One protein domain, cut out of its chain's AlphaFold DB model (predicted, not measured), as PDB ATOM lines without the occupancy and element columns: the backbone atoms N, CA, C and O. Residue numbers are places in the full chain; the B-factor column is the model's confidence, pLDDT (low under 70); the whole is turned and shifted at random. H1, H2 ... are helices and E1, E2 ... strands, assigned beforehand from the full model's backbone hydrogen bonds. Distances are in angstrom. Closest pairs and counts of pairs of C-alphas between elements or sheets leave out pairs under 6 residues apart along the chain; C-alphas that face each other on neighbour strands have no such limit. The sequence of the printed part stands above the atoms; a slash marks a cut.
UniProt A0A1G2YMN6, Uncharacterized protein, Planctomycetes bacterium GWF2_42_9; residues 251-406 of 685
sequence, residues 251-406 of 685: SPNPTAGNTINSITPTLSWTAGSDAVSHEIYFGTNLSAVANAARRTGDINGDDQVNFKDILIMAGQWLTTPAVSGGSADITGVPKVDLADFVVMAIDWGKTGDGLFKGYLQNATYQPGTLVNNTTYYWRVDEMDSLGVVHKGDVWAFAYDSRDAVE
ATOM      1  N   SER A 251      11.605  31.295  69.743       72.81
ATOM      2  CA  SER A 251      12.702  30.340  69.512       72.81
ATOM      3  C   SER A 251      12.814  29.255  70.599       72.81
ATOM      4  O   SER A 251      13.833  29.189  71.292       72.81
ATOM      5  N   PRO A 252      11.779  28.414  70.768       74.69
ATOM      6  CA  PRO A 252      11.816  27.326  71.734       74.69
ATOM      7  C   PRO A 252      12.926  26.329  71.432       74.69
ATOM      8  O   PRO A 252      13.209  26.000  70.278       74.69
ATOM      9  N   ASN A 253      13.486  25.776  72.495       66.94
ATOM     10  CA  ASN A 253      14.316  24.590  72.477       66.94
ATOM     11  C   ASN A 253      13.824  23.642  73.588       66.94
ATOM     12  O   ASN A 253      13.834  24.061  74.746       66.94
ATOM     13  N   PRO A 254      13.401  22.400  73.289       65.62
ATOM     14  CA  PRO A 254      13.363  21.766  71.969       65.62
ATOM     15  C   PRO A 254      12.527  22.552  70.962       65.62
ATOM     16  O   PRO A 254      11.509  23.143  71.327       65.62
ATOM     17  N   THR A 255      12.993  22.605  69.713       62.12
ATOM     18  CA  THR A 255      12.255  23.275  68.636       62.12
ATOM     19  C   THR A 255      10.866  22.663  68.524       62.12
ATOM     20  O   THR A 255      10.704  21.455  68.705       62.12
ATOM     21  N   ALA A 256       9.865  23.505  68.263       55.94
ATOM     22  CA  ALA A 256       8.482  23.064  68.166       55.94
ATOM     23  C   ALA A 256       8.349  21.899  67.166       55.94
ATOM     24  O   ALA A 256       8.859  21.977  66.051       55.94
ATOM     25  N   GLY A 257       7.698  20.818  67.597       58.56
ATOM     26  CA  GLY A 257       7.496  19.589  66.827       58.56
ATOM     27  C   GLY A 257       8.618  18.548  66.950       58.56
ATOM     28  O   GLY A 257       8.445  17.419  66.495       58.56
ATOM     29  N   ASN A 258       9.754  18.859  67.588       64.44
ATOM     30  CA  ASN A 258      10.863  17.905  67.672       64.44
ATOM     31  C   ASN A 258      10.556  16.711  68.588       64.44
ATOM     32  O   ASN A 258       9.920  16.843  69.634       64.44
ATOM     33  N   THR A 259      11.106  15.548  68.232       72.81
ATOM     34  CA  THR A 259      11.248  14.412  69.153       72.81
ATOM     35  C   THR A 259      12.621  14.485  69.822       72.81
ATOM     36  O   THR A 259      13.627  14.699  69.147       72.81
ATOM     37  N   ILE A 260      12.669  14.338  71.143       74.25
ATOM     38  CA  ILE A 260      13.903  14.313  71.932       74.25
ATOM     39  C   ILE A 260      14.109  12.942  72.576       74.25
ATOM     40  O   ILE A 260      13.142  12.270  72.930       74.25
ATOM     41  N   ASN A 261      15.373  12.583  72.802       76.31
ATOM     42  CA  ASN A 261      15.784  11.346  73.474       76.31
ATOM     43  C   ASN A 261      16.260  11.552  74.923       76.31
ATOM     44  O   ASN A 261      16.600  10.597  75.620       76.31
ATOM     45  N   SER A 262      16.262  12.797  75.410       78.88
ATOM     46  CA  SER A 262      16.585  13.100  76.804       78.88
ATOM     47  C   SER A 262      15.348  12.979  77.689       78.88
ATOM     48  O   SER A 262      14.384  13.721  77.520       78.88
ATOM     49  N   ILE A 263      15.411  12.097  78.689       84.44
ATOM     50  CA  ILE A 263      14.350  11.919  79.695       84.44
ATOM     51  C   ILE A 263      14.209  13.114  80.651       84.44
ATOM     52  O   ILE A 263      13.193  13.246  81.325       84.44
ATOM     53  N   THR A 264      15.227  13.974  80.732       87.81
ATOM     54  CA  THR A 264      15.257  15.164  81.603       87.81
ATOM     55  C   THR A 264      15.741  16.373  80.799       87.81
ATOM     56  O   THR A 264      16.851  16.869  81.009       87.81
ATOM     57  N   PRO A 265      14.962  16.833  79.804       81.81
ATOM     58  CA  PRO A 265      15.394  17.947  78.975       81.81
ATOM     59  C   PRO A 265      15.439  19.244  79.777       81.81
ATOM     60  O   PRO A 265      14.768  19.406  80.794       81.81
ATOM     61  N   THR A 266      16.207  20.203  79.273       87.12
ATOM     62  CA  THR A 266      16.081  21.602  79.683       87.12
ATOM     63  C   THR A 266      15.383  22.346  78.558       87.12
ATOM     64  O   THR A 266      15.914  22.414  77.452       87.12
ATOM     65  N   LEU A 267      14.191  22.869  78.836       85.62
ATOM     66  CA  LEU A 267      13.482  23.762  77.931       85.62
ATOM     67  C   LEU A 267      14.131  25.144  78.007       85.62
ATOM     68  O   LEU A 267      14.512  25.582  79.092       85.62
ATOM     69  N   SER A 268      14.262  25.833  76.882       77.38
ATOM     70  CA  SER A 268      14.793  27.198  76.816       77.38
ATOM     71  C   SER A 268      14.152  27.989  75.682       77.38
ATOM     72  O   SER A 268      13.625  27.402  74.741       77.38
ATOM     73  N   TRP A 269      14.150  29.314  75.794       88.25
ATOM     74  CA  TRP A 269      13.561  30.219  74.805       88.25
ATOM     75  C   TRP A 269      14.329  31.538  74.754       88.25
ATOM     76  O   TRP A 269      15.165  31.840  75.604       88.25
ATOM     77  N   THR A 270      14.035  32.339  73.738       81.25
ATOM     78  CA  THR A 270      14.396  33.754  73.699       81.25
ATOM     79  C   THR A 270      13.284  34.561  74.352       81.25
ATOM     80  O   THR A 270      12.133  34.480  73.923       81.25
ATOM     81  N   ALA A 271      13.634  35.337  75.374       83.69
ATOM     82  CA  ALA A 271      12.712  36.237  76.055       83.69
ATOM     83  C   ALA A 271      12.130  37.303  75.107       83.69
ATOM     84  O   ALA A 271      12.819  37.768  74.190       83.69
ATOM     85  N   GLY A 272      10.889  37.720  75.364       78.50
ATOM     86  CA  GLY A 272      10.292  38.897  74.723       78.50
ATOM     87  C   GLY A 272      11.072  40.192  75.010       78.50
ATOM     88  O   GLY A 272      11.808  40.280  75.992       78.50
ATOM     89  N   SER A 273      10.911  41.217  74.164       72.75
ATOM     90  CA  SER A 273      11.696  42.479  74.171       72.75
ATOM     91  C   SER A 273      11.850  43.163  75.526       72.75
ATOM     92  O   SER A 273      12.898  43.751  75.792       72.75
ATOM     93  N   ASP A 274      10.783  43.129  76.324       77.94
ATOM     94  CA  ASP A 274      10.626  43.888  77.568       77.94
ATOM     95  C   ASP A 274      10.408  42.964  78.775       77.94
ATOM     96  O   ASP A 274      10.042  43.432  79.854       77.94
ATOM     97  N   ALA A 275      10.601  41.657  78.584       84.06
ATOM     98  CA  ALA A 275      10.329  40.652  79.592       84.06
ATOM     99  C   ALA A 275      11.248  40.811  80.812       84.06
ATOM    100  O   ALA A 275      12.474  40.772  80.700       84.06
ATOM    101  N   VAL A 276      10.644  40.957  81.989       86.12
ATOM    102  CA  VAL A 276      11.326  40.977  83.292       86.12
ATOM    103  C   VAL A 276      11.143  39.669  84.064       86.12
ATOM    104  O   VAL A 276      11.904  39.389  84.988       86.12
ATOM    105  N   SER A 277      10.148  38.860  83.694       89.12
ATOM    106  CA  SER A 277       9.956  37.499  84.201       89.12
ATOM    107  C   SER A 277       9.061  36.678  83.276       89.12
ATOM    108  O   SER A 277       8.297  37.234  82.490       89.12
ATOM    109  N   HIS A 278       9.122  35.358  83.433       92.00
ATOM    110  CA  HIS A 278       8.425  34.391  82.593       92.00
ATOM    111  C   HIS A 278       7.441  33.553  83.413       92.00
ATOM    112  O   HIS A 278       7.820  33.004  84.449       92.00
ATOM    113  N   GLU A 279       6.215  33.400  82.926       94.56
ATOM    114  CA  GLU A 279       5.230  32.451  83.445       94.56
ATOM    115  C   GLU A 279       5.224  31.189  82.580       94.56
ATOM    116  O   GLU A 279       4.924  31.249  81.386       94.56
ATOM    117  N   ILE A 280       5.549  30.037  83.173       95.50
ATOM    118  CA  ILE A 280       5.633  28.773  82.431       95.50
ATOM    119  C   ILE A 280       4.393  27.930  82.633       95.50
ATOM    120  O   ILE A 280       3.970  27.667  83.757       95.50
ATOM    121  N   TYR A 281       3.886  27.413  81.522       96.56
ATOM    122  CA  TYR A 281       2.800  26.451  81.485       96.56
ATOM    123  C   TYR A 281       3.294  25.193  80.782       96.56
ATOM    124  O   TYR A 281       3.858  25.290  79.695       96.56
ATOM    125  N   PHE A 282       3.122  24.022  81.393       96.69
ATOM    126  CA  PHE A 282       3.636  22.756  80.867       96.69
ATOM    127  C   PHE A 282       2.700  21.591  81.193       96.69
ATOM    128  O   PHE A 282       2.350  21.373  82.356       96.69
ATOM    129  N   GLY A 283       2.354  20.795  80.183       95.62
ATOM    130  CA  GLY A 283       1.493  19.624  80.333       95.62
ATOM    131  C   GLY A 283       1.446  18.751  79.081       95.62
ATOM    132  O   GLY A 283       2.210  18.943  78.147       95.62
ATOM    133  N   THR A 284       0.541  17.778  79.058       94.31
ATOM    134  CA  THR A 284       0.353  16.837  77.932       94.31
ATOM    135  C   THR A 284      -0.941  17.084  77.157       94.31
ATOM    136  O   THR A 284      -1.259  16.361  76.220       94.31
ATOM    137  N   ASN A 285      -1.703  18.113  77.536       89.31
ATOM    138  CA  ASN A 285      -2.924  18.518  76.854       89.31
ATOM    139  C   ASN A 285      -2.744  19.935  76.312       89.31
ATOM    140  O   ASN A 285      -2.690  20.893  77.086       89.31
ATOM    141  N   LEU A 286      -2.669  20.052  74.987       82.44
ATOM    142  CA  LEU A 286      -2.513  21.327  74.300       82.44
ATOM    143  C   LEU A 286      -3.562  22.346  74.745       82.44
ATOM    144  O   LEU A 286      -3.195  23.428  75.185       82.44
ATOM    145  N   SER A 287      -4.852  22.023  74.621       78.56
ATOM    146  CA  SER A 287      -5.935  22.967  74.908       78.56
ATOM    147  C   SER A 287      -5.907  23.431  76.359       78.56
ATOM    148  O   SER A 287      -6.222  24.584  76.642       78.56
ATOM    149  N   ALA A 288      -5.509  22.555  77.280       86.94
ATOM    150  CA  ALA A 288      -5.342  22.920  78.675       86.94
ATOM    151  C   ALA A 288      -4.174  23.906  78.842       86.94
ATOM    152  O   ALA A 288      -4.361  24.961  79.436       86.94
ATOM    153  N   VAL A 289      -3.009  23.639  78.238       93.00
ATOM    154  CA  VAL A 289      -1.843  24.547  78.277       93.00
ATOM    155  C   VAL A 289      -2.131  25.884  77.584       93.00
ATOM    156  O   VAL A 289      -1.749  26.935  78.092       93.00
ATOM    157  N   ALA A 290      -2.842  25.859  76.456       84.62
ATOM    158  CA  ALA A 290      -3.223  27.039  75.689       84.62
ATOM    159  C   ALA A 290      -4.175  27.956  76.466       84.62
ATOM    160  O   ALA A 290      -4.099  29.177  76.331       84.62
ATOM    161  N   ASN A 291      -5.082  27.383  77.259       86.44
ATOM    162  CA  ASN A 291      -6.083  28.126  78.027       86.44
ATOM    163  C   ASN A 291      -5.683  28.372  79.481       86.44
ATOM    164  O   ASN A 291      -6.378  29.120  80.168       86.44
ATOM    165  N   ALA A 292      -4.592  27.763  79.944       91.62
ATOM    166  CA  ALA A 292      -4.106  27.951  81.296       91.62
ATOM    167  C   ALA A 292      -3.859  29.440  81.574       91.62
ATOM    168  O   ALA A 292      -3.508  30.229  80.691       91.62
ATOM    169  N   ALA A 293      -4.041  29.832  82.822       88.94
ATOM    170  CA  ALA A 293      -3.702  31.158  83.296       88.94
ATOM    171  C   ALA A 293      -3.335  31.050  84.766       88.94
ATOM    172  O   ALA A 293      -3.938  30.278  85.519       88.94
ATOM    173  N   ARG A 294      -2.348  31.836  85.169       88.19
ATOM    174  CA  ARG A 294      -1.994  32.018  86.565       88.19
ATOM    175  C   ARG A 294      -3.189  32.565  87.345       88.19
ATOM    176  O   ARG A 294      -3.927  33.422  86.855       88.19
ATOM    177  N   ARG A 295      -3.354  32.124  88.592       88.44
ATOM    178  CA  ARG A 295      -4.263  32.804  89.525       88.44
ATOM    179  C   ARG A 295      -3.655  34.118  89.971       88.44
ATOM    180  O   ARG A 295      -2.465  34.198  90.263       88.44
ATOM    181  N   THR A 296      -4.476  35.151  90.070       87.38
ATOM    182  CA  THR A 296      -3.992  36.470  90.474       87.38
ATOM    183  C   THR A 296      -3.490  36.454  91.919       87.38
ATOM    184  O   THR A 296      -2.515  37.137  92.214       87.38
ATOM    185  N   GLY A 297      -4.108  35.648  92.792       89.06
ATOM    186  CA  GLY A 297      -3.702  35.507  94.194       89.06
ATOM    187  C   GLY A 297      -2.514  34.577  94.477       89.06
ATOM    188  O   GLY A 297      -2.083  34.526  95.624       89.06
ATOM    189  N   ASP A 298      -2.000  33.840  93.489       91.31
ATOM    190  CA  ASP A 298      -0.824  32.971  93.655       91.31
ATOM    191  C   ASP A 298       0.448  33.804  93.456       91.31
ATOM    192  O   ASP A 298       0.958  33.951  92.347       91.31
ATOM    193  N   ILE A 299       0.922  34.433  94.528       89.75
ATOM    194  CA  ILE A 299       2.023  35.402  94.491       89.75
ATOM    195  C   ILE A 299       3.371  34.677  94.518       89.75
ATOM    196  O   ILE A 299       4.350  35.155  93.948       89.75
ATOM    197  N   ASN A 300       3.455  33.527  95.188       89.06
ATOM    198  CA  ASN A 300       4.700  32.767  95.286       89.06
ATOM    199  C   ASN A 300       4.961  31.868  94.058       89.06
ATOM    200  O   ASN A 300       6.098  31.431  93.860       89.06
ATOM    201  N   GLY A 301       3.937  31.629  93.238       88.88
ATOM    202  CA  GLY A 301       3.996  30.842  92.019       88.88
ATOM    203  C   GLY A 301       4.038  29.333  92.248       88.88
ATOM    204  O   GLY A 301       4.595  28.615  91.415       88.88
ATOM    205  N   ASP A 302       3.516  28.853  93.378       89.62
ATOM    206  CA  ASP A 302       3.445  27.432  93.739       89.62
ATOM    207  C   ASP A 302       2.111  26.769  93.356       89.62
ATOM    208  O   ASP A 302       1.850  25.623  93.737       89.62
ATOM    209  N   ASP A 303       1.316  27.465  92.534       90.31
ATOM    210  CA  ASP A 303       0.026  27.043  91.983       90.31
ATOM    211  C   ASP A 303      -1.050  26.835  93.068       90.31
ATOM    212  O   ASP A 303      -2.034  26.099  92.903       90.31
ATOM    213  N   GLN A 304      -0.872  27.497  94.216       91.88
ATOM    214  CA  GLN A 304      -1.793  27.494  95.347       91.88
ATOM    215  C   GLN A 304      -1.891  28.888  95.954       91.88
ATOM    216  O   GLN A 304      -0.891  29.550  96.157       91.88
ATOM    217  N   VAL A 305      -3.101  29.295  96.342       93.19
ATOM    218  CA  VAL A 305      -3.288  30.542  97.100       93.19
ATOM    219  C   VAL A 305      -3.473  30.216  98.573       93.19
ATOM    220  O   VAL A 305      -4.534  29.738  98.994       93.19
ATOM    221  N   ASN A 306      -2.424  30.434  99.360       94.25
ATOM    222  CA  ASN A 306      -2.349  30.025 100.756       94.25
ATOM    223  C   ASN A 306      -1.544  31.018 101.624       94.25
ATOM    224  O   ASN A 306      -1.275  32.165 101.270       94.25
ATOM    225  N   PHE A 307      -1.187  30.597 102.840       95.25
ATOM    226  CA  PHE A 307      -0.479  31.456 103.794       95.25
ATOM    227  C   PHE A 307       0.916  31.897 103.337       95.25
ATOM    228  O   PHE A 307       1.434  32.881 103.866       95.25
ATOM    229  N   LYS A 308       1.537  31.206 102.379       94.88
ATOM    230  CA  LYS A 308       2.815  31.628 101.805       94.88
ATOM    231  C   LYS A 308       2.655  32.899 100.966       94.88
ATOM    232  O   LYS A 308       3.534  33.750 101.028       94.88
ATOM    233  N   ASP A 309       1.534  33.069 100.270       93.56
ATOM    234  CA  ASP A 309       1.231  34.290  99.509       93.56
ATOM    235  C   ASP A 309       0.973  35.467 100.448       93.56
ATOM    236  O   ASP A 309       1.543  36.546 100.281       93.56
ATOM    237  N   ILE A 310       0.222  35.221 101.531       93.88
ATOM    238  CA  ILE A 310       0.038  36.204 102.610       93.88
ATOM    239  C   ILE A 310       1.384  36.634 103.193       93.88
ATOM    240  O   ILE A 310       1.569  37.810 103.495       93.88
ATOM    241  N   LEU A 311       2.327  35.705 103.370       94.75
ATOM    242  CA  LEU A 311       3.639  36.030 103.921       94.75
ATOM    243  C   LEU A 311       4.419  36.983 103.006       94.75
ATOM    244  O   LEU A 311       5.056  37.912 103.506       94.75
ATOM    245  N   ILE A 312       4.338  36.792 101.685       92.81
ATOM    246  CA  ILE A 312       4.943  37.710 100.711       92.81
ATOM    247  C   ILE A 312       4.266  39.077 100.789       92.81
ATOM    248  O   ILE A 312       4.951  40.090 100.924       92.81
ATOM    249  N   MET A 313       2.933  39.106 100.792       93.19
ATOM    250  CA  MET A 313       2.168  40.347 100.893       93.19
ATOM    251  C   MET A 313       2.483  41.118 102.179       93.19
ATOM    252  O   MET A 313       2.729  42.321 102.136       93.19
ATOM    253  N   ALA A 314       2.567  40.433 103.320       93.69
ATOM    254  CA  ALA A 314       2.956  41.033 104.593       93.69
ATOM    255  C   ALA A 314       4.392  41.583 104.559       93.69
ATOM    256  O   ALA A 314       4.660  42.645 105.120       93.69
ATOM    257  N   GLY A 315       5.311  40.889 103.880       93.75
ATOM    258  CA  GLY A 315       6.690  41.340 103.685       93.75
ATOM    259  C   GLY A 315       6.820  42.566 102.775       93.75
ATOM    260  O   GLY A 315       7.775  43.327 102.917       93.75
ATOM    261  N   GLN A 316       5.858  42.776 101.875       94.25
ATOM    262  CA  GLN A 316       5.821  43.901 100.937       94.25
ATOM    263  C   GLN A 316       4.819  44.994 101.346       94.25
ATOM    264  O   GLN A 316       4.652  45.975 100.622       94.25
ATOM    265  N   TRP A 317       4.176  44.872 102.509       95.56
ATOM    266  CA  TRP A 317       3.102  45.761 102.951       95.56
ATOM    267  C   TRP A 317       3.508  47.242 102.946       95.56
ATOM    268  O   TRP A 317       4.518  47.629 103.540       95.56
ATOM    269  N   LEU A 318       2.692  48.081 102.299       93.12
ATOM    270  CA  LEU A 318       2.903  49.520 102.086       93.12
ATOM    271  C   LEU A 318       4.194  49.884 101.336       93.12
ATOM    272  O   LEU A 318       4.598  51.053 101.337       93.12
ATOM    273  N   THR A 319       4.829  48.910 100.685       92.19
ATOM    274  CA  THR A 319       5.961  49.121  99.776       92.19
ATOM    275  C   THR A 319       5.488  49.142  98.322       92.19
ATOM    276  O   THR A 319       4.361  48.752  98.031       92.19
ATOM    277  N   THR A 320       6.352  49.605  97.417       88.06
ATOM    278  CA  THR A 320       6.141  49.569  95.961       88.06
ATOM    279  C   THR A 320       7.117  48.541  95.373       88.06
ATOM    280  O   THR A 320       8.225  48.918  94.976       88.06
ATOM    281  N   PRO A 321       6.799  47.236  95.446       84.06
ATOM    282  CA  PRO A 321       7.676  46.178  94.952       84.06
ATOM    283  C   PRO A 321       7.913  46.318  93.442       84.06
ATOM    284  O   PRO A 321       7.114  46.907  92.717       84.06
ATOM    285  N   ALA A 322       9.042  45.791  92.963       74.94
ATOM    286  CA  ALA A 322       9.325  45.760  91.533       74.94
ATOM    287  C   ALA A 322       8.326  44.843  90.818       74.94
ATOM    288  O   ALA A 322       8.054  43.733  91.287       74.94
ATOM    289  N   VAL A 323       7.832  45.296  89.668       71.12
ATOM    290  CA  VAL A 323       6.840  44.569  88.879       71.12
ATOM    291  C   VAL A 323       7.483  43.310  88.299       71.12
ATOM    292  O   VAL A 323       8.302  43.373  87.390       71.12
ATOM    293  N   SER A 324       7.205  42.174  88.929       73.31
ATOM    294  CA  SER A 324       7.788  40.864  88.633       73.31
ATOM    295  C   SER A 324       6.867  39.772  89.168       73.31
ATOM    296  O   SER A 324       5.990  40.053  89.988       73.31
ATOM    297  N   GLY A 325       7.104  38.520  88.769       67.88
ATOM    298  CA  GLY A 325       6.314  37.365  89.205       67.88
ATOM    299  C   GLY A 325       6.042  37.253  90.716       67.88
ATOM    300  O   GLY A 325       4.984  36.783  91.100       67.88
ATOM    301  N   GLY A 326       6.926  37.765  91.580       77.25
ATOM    302  CA  GLY A 326       6.759  37.746  93.044       77.25
ATOM    303  C   GLY A 326       6.208  39.034  93.674       77.25
ATOM    304  O   GLY A 326       6.369  39.236  94.882       77.25
ATOM    305  N   SER A 327       5.646  39.947  92.878       86.31
ATOM    306  CA  SER A 327       5.037  41.185  93.376       86.31
ATOM    307  C   SER A 327       3.670  40.914  94.008       86.31
ATOM    308  O   SER A 327       2.805  40.301  93.388       86.31
ATOM    309  N   ALA A 328       3.459  41.420  95.223       90.25
ATOM    310  CA  ALA A 328       2.159  41.444  95.886       90.25
ATOM    311  C   ALA A 328       1.318  42.681  95.521       90.25
ATOM    312  O   ALA A 328       0.178  42.768  95.965       90.25
ATOM    313  N   ASP A 329       1.855  43.620  94.731       88.50
ATOM    314  CA  ASP A 329       1.076  44.694  94.099       88.50
ATOM    315  C   ASP A 329       0.414  44.109  92.846       88.50
ATOM    316  O   ASP A 329       1.004  44.076  91.765       88.50
ATOM    317  N   ILE A 330      -0.774  43.536  93.038       86.50
ATOM    318  CA  ILE A 330      -1.533  42.812  92.008       86.50
ATOM    319  C   ILE A 330      -2.688  43.646  91.450       86.50
ATOM    320  O   ILE A 330      -3.322  43.251  90.470       86.50
ATOM    321  N   THR A 331      -2.970  44.798  92.059       83.94
ATOM    322  CA  THR A 331      -3.934  45.784  91.559       83.94
ATOM    323  C   THR A 331      -3.290  46.833  90.652       83.94
ATOM    324  O   THR A 331      -4.010  47.522  89.926       83.94
ATOM    325  N   GLY A 332      -1.957  46.954  90.670       75.50
ATOM    326  CA  GLY A 332      -1.214  47.960  89.910       75.50
ATOM    327  C   GLY A 332      -1.374  49.372  90.478       75.50
ATOM    328  O   GLY A 332      -1.083  50.361  89.798       75.50
ATOM    329  N   VAL A 333      -1.878  49.487  91.710       79.38
ATOM    330  CA  VAL A 333      -1.949  50.744  92.455       79.38
ATOM    331  C   VAL A 333      -0.649  50.845  93.255       79.38
ATOM    332  O   VAL A 333      -0.293  49.857  93.868       79.38
ATOM    333  N   PRO A 334       0.058  51.994  93.319       73.69
ATOM    334  CA  PRO A 334       1.500  52.055  93.633       73.69
ATOM    335  C   PRO A 334       1.983  51.599  95.027       73.69
ATOM    336  O   PRO A 334       3.068  52.014  95.448       73.69
ATOM    337  N   LYS A 335       1.202  50.838  95.793       89.69
ATOM    338  CA  LYS A 335       1.554  50.250  97.080       89.69
ATOM    339  C   LYS A 335       0.791  48.953  97.290       89.69
ATOM    340  O   LYS A 335      -0.420  48.949  97.123       89.69
ATOM    341  N   VAL A 336       1.478  47.957  97.845       92.50
ATOM    342  CA  VAL A 336       0.817  46.775  98.409       92.50
ATOM    343  C   VAL A 336      -0.049  47.203  99.585       92.50
ATOM    344  O   VAL A 336       0.471  47.633 100.624       92.50
ATOM    345  N   ASP A 337      -1.361  47.098  99.434       93.62
ATOM    346  CA  ASP A 337      -2.318  47.481 100.457       93.62
ATOM    347  C   ASP A 337      -3.522  46.525 100.546       93.62
ATOM    348  O   ASP A 337      -3.486  45.362 100.135       93.62
ATOM    349  N   LEU A 338      -4.585  46.973 101.217       94.12
ATOM    350  CA  LEU A 338      -5.752  46.137 101.465       94.12
ATOM    351  C   LEU A 338      -6.494  45.786 100.165       94.12
ATOM    352  O   LEU A 338      -7.170  44.761 100.126       94.12
ATOM    353  N   ALA A 339      -6.379  46.603  99.118       92.81
ATOM    354  CA  ALA A 339      -6.951  46.307  97.813       92.81
ATOM    355  C   ALA A 339      -6.301  45.060  97.200       92.81
ATOM    356  O   ALA A 339      -7.018  44.174  96.730       92.81
ATOM    357  N   ASP A 340      -4.975  44.930  97.294       92.69
ATOM    358  CA  ASP A 340      -4.259  43.733  96.843       92.69
ATOM    359  C   ASP A 340      -4.666  42.505  97.652       92.69
ATOM    360  O   ASP A 340      -4.959  41.448  97.092       92.69
ATOM    361  N   PHE A 341      -4.788  42.651  98.976       93.06
ATOM    362  CA  PHE A 341      -5.267  41.561  99.829       93.06
ATOM    363  C   PHE A 341      -6.660  41.077  99.418       93.06
ATOM    364  O   PHE A 341      -6.905  39.872  99.387       93.06
ATOM    365  N   VAL A 342      -7.571  41.994  99.083       93.19
ATOM    366  CA  VAL A 342      -8.920  41.638  98.622       93.19
ATOM    367  C   VAL A 342      -8.861  40.841  97.319       93.19
ATOM    368  O   VAL A 342      -9.567  39.840  97.210       93.19
ATOM    369  N   VAL A 343      -8.009  41.224  96.363       91.44
ATOM    370  CA  VAL A 343      -7.843  40.477  95.103       91.44
ATOM    371  C   VAL A 343      -7.273  39.083  95.358       91.44
ATOM    372  O   VAL A 343      -7.822  38.103  94.860       91.44
ATOM    373  N   MET A 344      -6.240  38.964  96.192       92.94
ATOM    374  CA  MET A 344      -5.674  37.666  96.569       92.94
ATOM    375  C   MET A 344      -6.715  36.787  97.286       92.94
ATOM    376  O   MET A 344      -6.838  35.597  96.999       92.94
ATOM    377  N   ALA A 345      -7.519  37.368  98.181       92.50
ATOM    378  CA  ALA A 345      -8.541  36.656  98.945       92.50
ATOM    379  C   ALA A 345      -9.674  36.071  98.080       92.50
ATOM    380  O   ALA A 345     -10.285  35.081  98.487       92.50
ATOM    381  N   ILE A 346      -9.934  36.613  96.882       92.62
ATOM    382  CA  ILE A 346     -10.894  36.030  95.919       92.62
ATOM    383  C   ILE A 346     -10.457  34.624  95.478       92.62
ATOM    384  O   ILE A 346     -11.301  33.776  95.165       92.62
ATOM    385  N   ASP A 347      -9.150  34.362  95.474       92.44
ATOM    386  CA  ASP A 347      -8.571  33.076  95.101       92.44
ATOM    387  C   ASP A 347      -8.212  32.190  96.297       92.44
ATOM    388  O   ASP A 347      -7.723  31.080  96.097       92.44
ATOM    389  N   TRP A 348      -8.503  32.624  97.527       94.44
ATOM    390  CA  TRP A 348      -8.089  31.924  98.741       94.44
ATOM    391  C   TRP A 348      -8.485  30.442  98.753       94.44
ATOM    392  O   TRP A 348      -9.653  30.086  98.585       94.44
ATOM    393  N   GLY A 349      -7.501  29.571  98.999       91.00
ATOM    394  CA  GLY A 349      -7.697  28.124  99.071       91.00
ATOM    395  C   GLY A 349      -7.933  27.443  97.721       91.00
ATOM    396  O   GLY A 349      -8.185  26.239  97.699       91.00
ATOM    397  N   LYS A 350      -7.857  28.170  96.597       89.19
ATOM    398  CA  LYS A 350      -7.877  27.563  95.264       89.19
ATOM    399  C   LYS A 350      -6.511  26.956  94.942       89.19
ATOM    400  O   LYS A 350      -5.464  27.507  95.282       89.19
ATOM    401  N   THR A 351      -6.551  25.837  94.233       86.19
ATOM    402  CA  THR A 351      -5.387  25.115  93.711       86.19
ATOM    403  C   THR A 351      -5.489  25.034  92.197       86.19
ATOM    404  O   THR A 351      -6.594  24.978  91.651       86.19
ATOM    405  N   GLY A 352      -4.336  25.044  91.540       80.75
ATOM    406  CA  GLY A 352      -4.153  24.856  90.112       80.75
ATOM    407  C   GLY A 352      -4.635  23.600  89.463       80.75
ATOM    408  O   GLY A 352      -4.954  22.602  90.101       80.75
ATOM    409  N   ASP A 353      -4.625  23.691  88.137       83.31
ATOM    410  CA  ASP A 353      -4.663  22.549  87.235       83.31
ATOM    411  C   ASP A 353      -3.296  21.841  87.157       83.31
ATOM    412  O   ASP A 353      -3.171  20.820  86.481       83.31
ATOM    413  N   GLY A 354      -2.275  22.351  87.860       89.69
ATOM    414  CA  GLY A 354      -0.924  21.817  87.846       89.69
ATOM    415  C   GLY A 354      -0.175  22.130  86.556       89.69
ATOM    416  O   GLY A 354       0.900  21.565  86.355       89.69
ATOM    417  N   LEU A 355      -0.712  22.969  85.663       94.44
ATOM    418  CA  LEU A 355      -0.056  23.345  84.412       94.44
ATOM    419  C   LEU A 355       0.913  24.499  84.616       94.44
ATOM    420  O   LEU A 355       1.966  24.496  83.981       94.44
ATOM    421  N   PHE A 356       0.590  25.443  85.500       94.69
ATOM    422  CA  PHE A 356       1.483  26.538  85.856       94.69
ATOM    423  C   PHE A 356       2.680  26.017  86.663       94.69
ATOM    424  O   PHE A 356       2.526  25.260  87.620       94.69
ATOM    425  N   LYS A 357       3.894  26.377  86.238       93.75
ATOM    426  CA  LYS A 357       5.165  25.888  86.805       93.75
ATOM    427  C   LYS A 357       5.954  26.973  87.539       93.75
ATOM    428  O   LYS A 357       7.104  26.740  87.906       93.75
ATOM    429  N   GLY A 358       5.329  28.127  87.759       90.50
ATOM    430  CA  GLY A 358       5.894  29.245  88.502       90.50
ATOM    431  C   GLY A 358       6.572  30.301  87.631       90.50
ATOM    432  O   GLY A 358       6.512  30.274  86.397       90.50
ATOM    433  N   TYR A 359       7.222  31.240  88.324       87.06
ATOM    434  CA  TYR A 359       7.949  32.359  87.728       87.06
ATOM    435  C   TYR A 359       9.413  32.039  87.540       87.06
ATOM    436  O   TYR A 359      10.091  31.601  88.473       87.06
ATOM    437  N   LEU A 360       9.934  32.374  86.371       88.56
ATOM    438  CA  LEU A 360      11.349  32.231  86.087       88.56
ATOM    439  C   LEU A 360      11.954  33.581  85.724       88.56
ATOM    440  O   LEU A 360      11.379  34.367  84.978       88.56
ATOM    441  N   GLN A 361      13.133  33.836  86.286       84.75
ATOM    442  CA  GLN A 361      13.995  34.969  85.932       84.75
ATOM    443  C   GLN A 361      14.869  34.645  84.713       84.75
ATOM    444  O   GLN A 361      15.279  35.531  83.976       84.75
ATOM    445  N   ASN A 362      15.176  33.360  84.525       85.88
ATOM    446  CA  ASN A 362      15.954  32.868  83.400       85.88
ATOM    447  C   ASN A 362      15.016  32.270  82.358       85.88
ATOM    448  O   ASN A 362      14.032  31.616  82.713       85.88
ATOM    449  N   ALA A 363      15.395  32.386  81.089       88.75
ATOM    450  CA  ALA A 363      14.656  31.813  79.972       88.75
ATOM    451  C   ALA A 363      14.880  30.289  79.812       88.75
ATOM    452  O   ALA A 363      15.179  29.798  78.722       88.75
ATOM    453  N   THR A 364      14.824  29.538  80.922       85.69
ATOM    454  CA  THR A 364      15.064  28.085  80.971       85.69
ATOM    455  C   THR A 364      14.196  27.386  82.016       85.69
ATOM    456  O   THR A 364      14.137  27.859  83.148       85.69
ATOM    457  N   TYR A 365      13.637  26.214  81.706       93.06
ATOM    458  CA  TYR A 365      12.820  25.398  82.616       93.06
ATOM    459  C   TYR A 365      13.161  23.903  82.505       93.06
ATOM    460  O   TYR A 365      13.354  23.390  81.407       93.06
ATOM    461  N   GLN A 366      13.204  23.177  83.626       92.62
ATOM    462  CA  GLN A 366      13.392  21.719  83.639       92.62
ATOM    463  C   GLN A 366      12.103  21.023  84.105       92.62
ATOM    464  O   GLN A 366      11.778  21.100  85.290       92.62
ATOM    465  N   PRO A 367      11.373  20.314  83.219       91.88
ATOM    466  CA  PRO A 367      10.115  19.646  83.562       91.88
ATOM    467  C   PRO A 367      10.284  18.402  84.446       91.88
ATOM    468  O   PRO A 367       9.289  17.854  84.916       91.88
ATOM    469  N   GLY A 368      11.520  17.950  84.676       90.69
ATOM    470  CA  GLY A 368      11.816  16.693  85.357       90.69
ATOM    471  C   GLY A 368      11.757  15.492  84.410       90.69
ATOM    472  O   GLY A 368      11.990  15.627  83.210       90.69
ATOM    473  N   THR A 369      11.495  14.311  84.970       91.44
ATOM    474  CA  THR A 369      11.441  13.043  84.230       91.44
ATOM    475  C   THR A 369      10.208  12.983  83.337       91.44
ATOM    476  O   THR A 369       9.080  13.090  83.818       91.44
ATOM    477  N   LEU A 370      10.427  12.745  82.049       91.44
ATOM    478  CA  LEU A 370       9.366  12.592  81.062       91.44
ATOM    479  C   LEU A 370       8.901  11.138  80.912       91.44
ATOM    480  O   LEU A 370       9.645  10.184  81.147       91.44
ATOM    481  N   VAL A 371       7.650  10.976  80.490       91.12
ATOM    482  CA  VAL A 371       7.019   9.692  80.178       91.12
ATOM    483  C   VAL A 371       7.308   9.354  78.723       91.12
ATOM    484  O   VAL A 371       7.069  10.169  77.835       91.12
ATOM    485  N   ASN A 372       7.848   8.160  78.482       85.38
ATOM    486  CA  ASN A 372       8.199   7.711  77.137       85.38
ATOM    487  C   ASN A 372       6.986   7.741  76.192       85.38
ATOM    488  O   ASN A 372       5.864   7.476  76.625       85.38
ATOM    489  N   ASN A 373       7.226   8.012  74.909       80.12
ATOM    490  CA  ASN A 373       6.208   8.102  73.861       80.12
ATOM    491  C   ASN A 373       5.072   9.085  74.203       80.12
ATOM    492  O   ASN A 373       3.891   8.777  74.054       80.12
ATOM    493  N   THR A 374       5.431  10.252  74.743       82.81
ATOM    494  CA  THR A 374       4.467  11.283  75.153       82.81
ATOM    495  C   THR A 374       4.804  12.616  74.503       82.81
ATOM    496  O   THR A 374       5.956  13.058  74.538       82.81
ATOM    497  N   THR A 375       3.785  13.275  73.950       85.00
ATOM    498  CA  THR A 375       3.866  14.663  73.481       85.00
ATOM    499  C   THR A 375       3.576  15.617  74.634       85.00
ATOM    500  O   THR A 375       2.575  15.488  75.344       85.00
ATOM    501  N   TYR A 376       4.462  16.586  74.810       91.50
ATOM    502  CA  TYR A 376       4.370  17.644  75.800       91.50
ATOM    503  C   TYR A 376       4.139  18.978  75.112       91.50
ATOM    504  O   TYR A 376       4.766  19.289  74.102       91.50
ATOM    505  N   TYR A 377       3.263  19.776  75.707       93.25
ATOM    506  CA  TYR A 377       2.933  21.125  75.289       93.25
ATOM    507  C   TYR A 377       3.375  22.098  76.360       93.25
ATOM    508  O   TYR A 377       3.223  21.843  77.561       93.25
ATOM    509  N   TRP A 378       3.904  23.229  75.925       96.12
ATOM    510  CA  TRP A 378       4.362  24.256  76.832       96.12
ATOM    511  C   TRP A 378       4.240  25.637  76.221       96.12
ATOM    512  O   TRP A 378       4.256  25.806  75.007       96.12
ATOM    513  N   ARG A 379       4.068  26.627  77.082       95.69
ATOM    514  CA  ARG A 379       3.895  28.026  76.707       95.69
ATOM    515  C   ARG A 379       4.605  28.881  77.734       95.69
ATOM    516  O   ARG A 379       4.618  28.538  78.920       95.69
ATOM    517  N   VAL A 380       5.149  29.993  77.266       96.56
ATOM    518  CA  VAL A 380       5.759  31.006  78.116       96.56
ATOM    519  C   VAL A 380       5.041  32.328  77.921       96.56
ATOM    520  O   VAL A 380       5.094  32.898  76.832       96.56
ATOM    521  N   ASP A 381       4.388  32.809  78.973       95.19
ATOM    522  CA  ASP A 381       3.811  34.148  78.981       95.19
ATOM    523  C   ASP A 381       4.841  35.126  79.573       95.19
ATOM    524  O   ASP A 381       5.445  34.870  80.618       95.19
ATOM    525  N   GLU A 382       5.087  36.226  78.867       92.75
ATOM    526  CA  GLU A 382       6.147  37.186  79.176       92.75
ATOM    527  C   GLU A 382       5.587  38.369  79.962       92.75
ATOM    528  O   GLU A 382       4.726  39.087  79.463       92.75
ATOM    529  N   MET A 383       6.074  38.614  81.175       88.62
ATOM    530  CA  MET A 383       5.684  39.797  81.948       88.62
ATOM    531  C   MET A 383       6.658  40.934  81.672       88.62
ATOM    532  O   MET A 383       7.861  40.753  81.856       88.62
ATOM    533  N   ASP A 384       6.156  42.099  81.269       82.75
ATOM    534  CA  ASP A 384       6.988  43.283  81.054       82.75
ATOM    535  C   ASP A 384       7.190  44.134  82.319       82.75
ATOM    536  O   ASP A 384       6.578  43.914  83.365       82.75
ATOM    537  N   SER A 385       8.066  45.137  82.227       77.25
ATOM    538  CA  SER A 385       8.369  46.058  83.337       77.25
ATOM    539  C   SER A 385       7.185  46.906  83.835       77.25
ATOM    540  O   SER A 385       7.296  47.539  84.887       77.25
ATOM    541  N   LEU A 386       6.064  46.932  83.104       73.25
ATOM    542  CA  LEU A 386       4.813  47.583  83.504       73.25
ATOM    543  C   LEU A 386       3.824  46.592  84.140       73.25
ATOM    544  O   LEU A 386       2.749  47.008  84.569       73.25
ATOM    545  N   GLY A 387       4.171  45.304  84.205       74.19
ATOM    546  CA  GLY A 387       3.322  44.237  84.741       74.19
ATOM    547  C   GLY A 387       2.307  43.701  83.756       74.19
ATOM    548  O   GLY A 387       1.409  42.958  84.150       74.19
ATOM    549  N   VAL A 388       2.430  44.062  82.478       82.56
ATOM    550  CA  VAL A 388       1.576  43.514  81.432       82.56
ATOM    551  C   VAL A 388       2.110  42.139  81.051       82.56
ATOM    552  O   VAL A 388       3.284  41.989  80.715       82.56
ATOM    553  N   VAL A 389       1.232  41.137  81.100       88.44
ATOM    554  CA  VAL A 389       1.534  39.770  80.669       88.44
ATOM    555  C   VAL A 389       1.202  39.619  79.186       88.44
ATOM    556  O   VAL A 389       0.056  39.789  78.761       88.44
ATOM    557  N   HIS A 390       2.213  39.280  78.394       87.94
ATOM    558  CA  HIS A 390       2.136  39.012  76.964       87.94
ATOM    559  C   HIS A 390       2.085  37.506  76.749       87.94
ATOM    560  O   HIS A 390       3.085  36.801  76.881       87.94
ATOM    561  N   LYS A 391       0.893  37.012  76.418       90.94
ATOM    562  CA  LYS A 391       0.650  35.587  76.207       90.94
ATOM    563  C   LYS A 391       1.500  35.028  75.059       90.94
ATOM    564  O   LYS A 391       1.511  35.596  73.964       90.94
ATOM    565  N   GLY A 392       2.186  33.917  75.314       87.88
ATOM    566  CA  GLY A 392       3.041  33.237  74.344       87.88
ATOM    567  C   GLY A 392       2.302  32.267  73.427       87.88
ATOM    568  O   GLY A 392       1.150  31.894  73.668       87.88
ATOM    569  N   ASP A 393       3.013  31.819  72.392       86.31
ATOM    570  CA  ASP A 393       2.573  30.707  71.551       86.31
ATOM    571  C   ASP A 393       2.741  29.377  72.301       86.31
ATOM    572  O   ASP A 393       3.599  29.241  73.177       86.31
ATOM    573  N   VAL A 394       1.925  28.378  71.953       86.06
ATOM    574  CA  VAL A 394       2.061  27.028  72.511       86.06
ATOM    575  C   VAL A 394       2.999  26.217  71.629       86.06
ATOM    576  O   VAL A 394       2.746  26.015  70.445       86.06
ATOM    577  N   TRP A 395       4.077  25.733  72.225       87.62
ATOM    578  CA  TRP A 395       5.062  24.872  71.592       87.62
ATOM    579  C   TRP A 395       4.860  23.423  72.017       87.62
ATOM    580  O   TRP A 395       4.334  23.145  73.094       87.62
ATOM    581  N   ALA A 396       5.306  22.493  71.177       84.06
ATOM    582  CA  ALA A 396       5.199  21.063  71.433       84.06
ATOM    583  C   ALA A 396       6.536  20.358  71.210       84.06
ATOM    584  O   ALA A 396       7.321  20.775  70.363       84.06
ATOM    585  N   PHE A 397       6.782  19.276  71.939       82.56
ATOM    586  CA  PHE A 397       7.832  18.307  71.626       82.56
ATOM    587  C   PHE A 397       7.393  16.915  72.089       82.56
ATOM    588  O   PHE A 397       6.599  16.787  73.019       82.56
ATOM    589  N   ALA A 398       7.921  15.866  71.469       83.44
ATOM    590  CA  ALA A 398       7.710  14.490  71.907       83.44
ATOM    591  C   ALA A 398       8.954  13.962  72.625       83.44
ATOM    592  O   ALA A 398      10.075  14.275  72.230       83.44
ATOM    593  N   TYR A 399       8.774  13.151  73.663       83.88
ATOM    594  CA  TYR A 399       9.866  12.365  74.234       83.88
ATOM    595  C   TYR A 399       9.743  10.909  73.795       83.88
ATOM    596  O   TYR A 399       8.737  10.252  74.073       83.88
ATOM    597  N   ASP A 400      10.789  10.412  73.141       82.06
ATOM    598  CA  ASP A 400      10.979   8.999  72.840       82.06
ATOM    599  C   ASP A 400      12.378   8.589  73.302       82.06
ATOM    600  O   ASP A 400      13.382   9.149  72.881       82.06
ATOM    601  N   SER A 401      12.444   7.619  74.204       79.56
ATOM    602  CA  SER A 401      13.691   7.023  74.691       79.56
ATOM    603  C   SER A 401      14.475   6.302  73.594       79.56
ATOM    604  O   SER A 401      15.663   6.037  73.772       79.56
ATOM    605  N   ARG A 402      13.817   5.960  72.481       80.75
ATOM    606  CA  ARG A 402      14.451   5.387  71.297       80.75
ATOM    607  C   ARG A 402      15.046   6.509  70.456       80.75
ATOM    608  O   ARG A 402      14.473   7.591  70.357       80.75
ATOM    609  N   ASP A 403      16.175   6.235  69.810       80.81
ATOM    610  CA  ASP A 403      16.768   7.162  68.848       80.81
ATOM    611  C   ASP A 403      15.935   7.159  67.558       80.81
ATOM    612  O   ASP A 403      16.188   6.400  66.623       80.81
ATOM    613  N   ALA A 404      14.843   7.926  67.572       83.12
ATOM    614  CA  ALA A 404      13.862   7.990  66.502       83.12
ATOM    615  C   ALA A 404      13.942   9.339  65.780       83.12
ATOM    616  O   ALA A 404      13.810  10.401  66.391       83.12
ATOM    617  N   VAL A 405      14.110   9.295  64.460       84.00
ATOM    618  CA  VAL A 405      14.211  10.478  63.604       84.00
ATOM    619  C   VAL A 405      12.979  10.577  62.717       84.00
ATOM    620  O   VAL A 405      12.696   9.668  61.938       84.00
ATOM    621  N   GLU A 406      12.266  11.699  62.804       87.81
ATOM    622  CA  GLU A 406      11.155  12.009  61.902       87.81
ATOM    623  C   GLU A 406      11.662  12.152  60.463       87.81
ATOM    624  O   GLU A 406      12.547  12.963  60.164       87.81
TER     625      GLU A 406
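Overview. This is residues 251 to 406 of the 685 residues of an uncharacterized protein of Planctomycetes bacterium GWF2_42_9 (UniProt A0A1G2YMN6). Two lobes stand end to end: a strongly twisted sheet of E4, E3, E5 and E6 with the short helix H1 over one face, and a lobe of two helices, H2 and H3, side by side among long loops. On the side of the sheet away from H1 run E2 and the loop of residues 361 to 373, and E7 lies at the end farthest from H2 and H3. The printed part has 156 residues, with three named helices and seven named strands in the order E1 E2 E3 H1 H2 H3 E4 E5 E6 E7; the class is mixed, helices and strands, with 65 residues in named elements, under half. The sheet, in the order E4 E3 E5 E6, is antiparallel; the whole is compact, with a radius of gyration of the C-alphas of 17.0 A, and spans 56 by 33 by 23 A.

Along the chain. Find C-alpha 251 at (12.702, 30.340, 69.512), where E1, residues 251 to 253, begins. Read on to E2, residues 267 to 270, and E3, residues 275 to 283, 22.8 A long. Next come H1, residues 286 to 291, H2, residues 307 to 315, 12.2 A, and H3, residues 338 to 346, 12.6 A. E4 is residues 356 to 360; E5, residues 374 to 384, runs 32.6 A from C-alpha 374 at (4.467, 11.283, 75.153). E6, residues 394 to 399, measures 16.7 A, and E7, residues 404 to 406, ends at (11.155, 12.009, 61.902).

Arrangement. Start at the inner strands E3 and E5, antiparallel at 158 degrees, where N 279 and O 381 are 2.8 A apart, within hydrogen-bond range. Edge strand E4 is antiparallel to E3, with N 357 and O 280 at 2.8 A. E5 and edge strand E6 form a hairpin, with N 376 and O 397 at 2.8 A. H1 is on the sheet at a height of 7.9 A, and its Leu 286 and Tyr 377 of E5 have their closest C-alphas 5.5 A apart. H2 and H3 are not on the sheet; they are close but not clearly touching, at a shallow tilt of 11 degrees, opposite ways, with the closest C-alphas, Met 313 and Phe 341, 7.6 A apart. In H1, H2 and H3 every O i to N i+4 pair is within hydrogen-bond range. E1, E2 and E7 pair with no named strand, but residues 267 to 268 of E2 pair with residues 364 to 365, antiparallel.

Size, cuts and confidence. Look for the two C-alphas farthest apart at Leu 318 and Val 405, 56.0 A. The printed part has no cut. The long links are E1 to E2, H1 to H2, H2 to H3 and E4 to E5. The mean pLDDT of the printed part is 86.3; residues 253 to 258 and residue 325 are under 70.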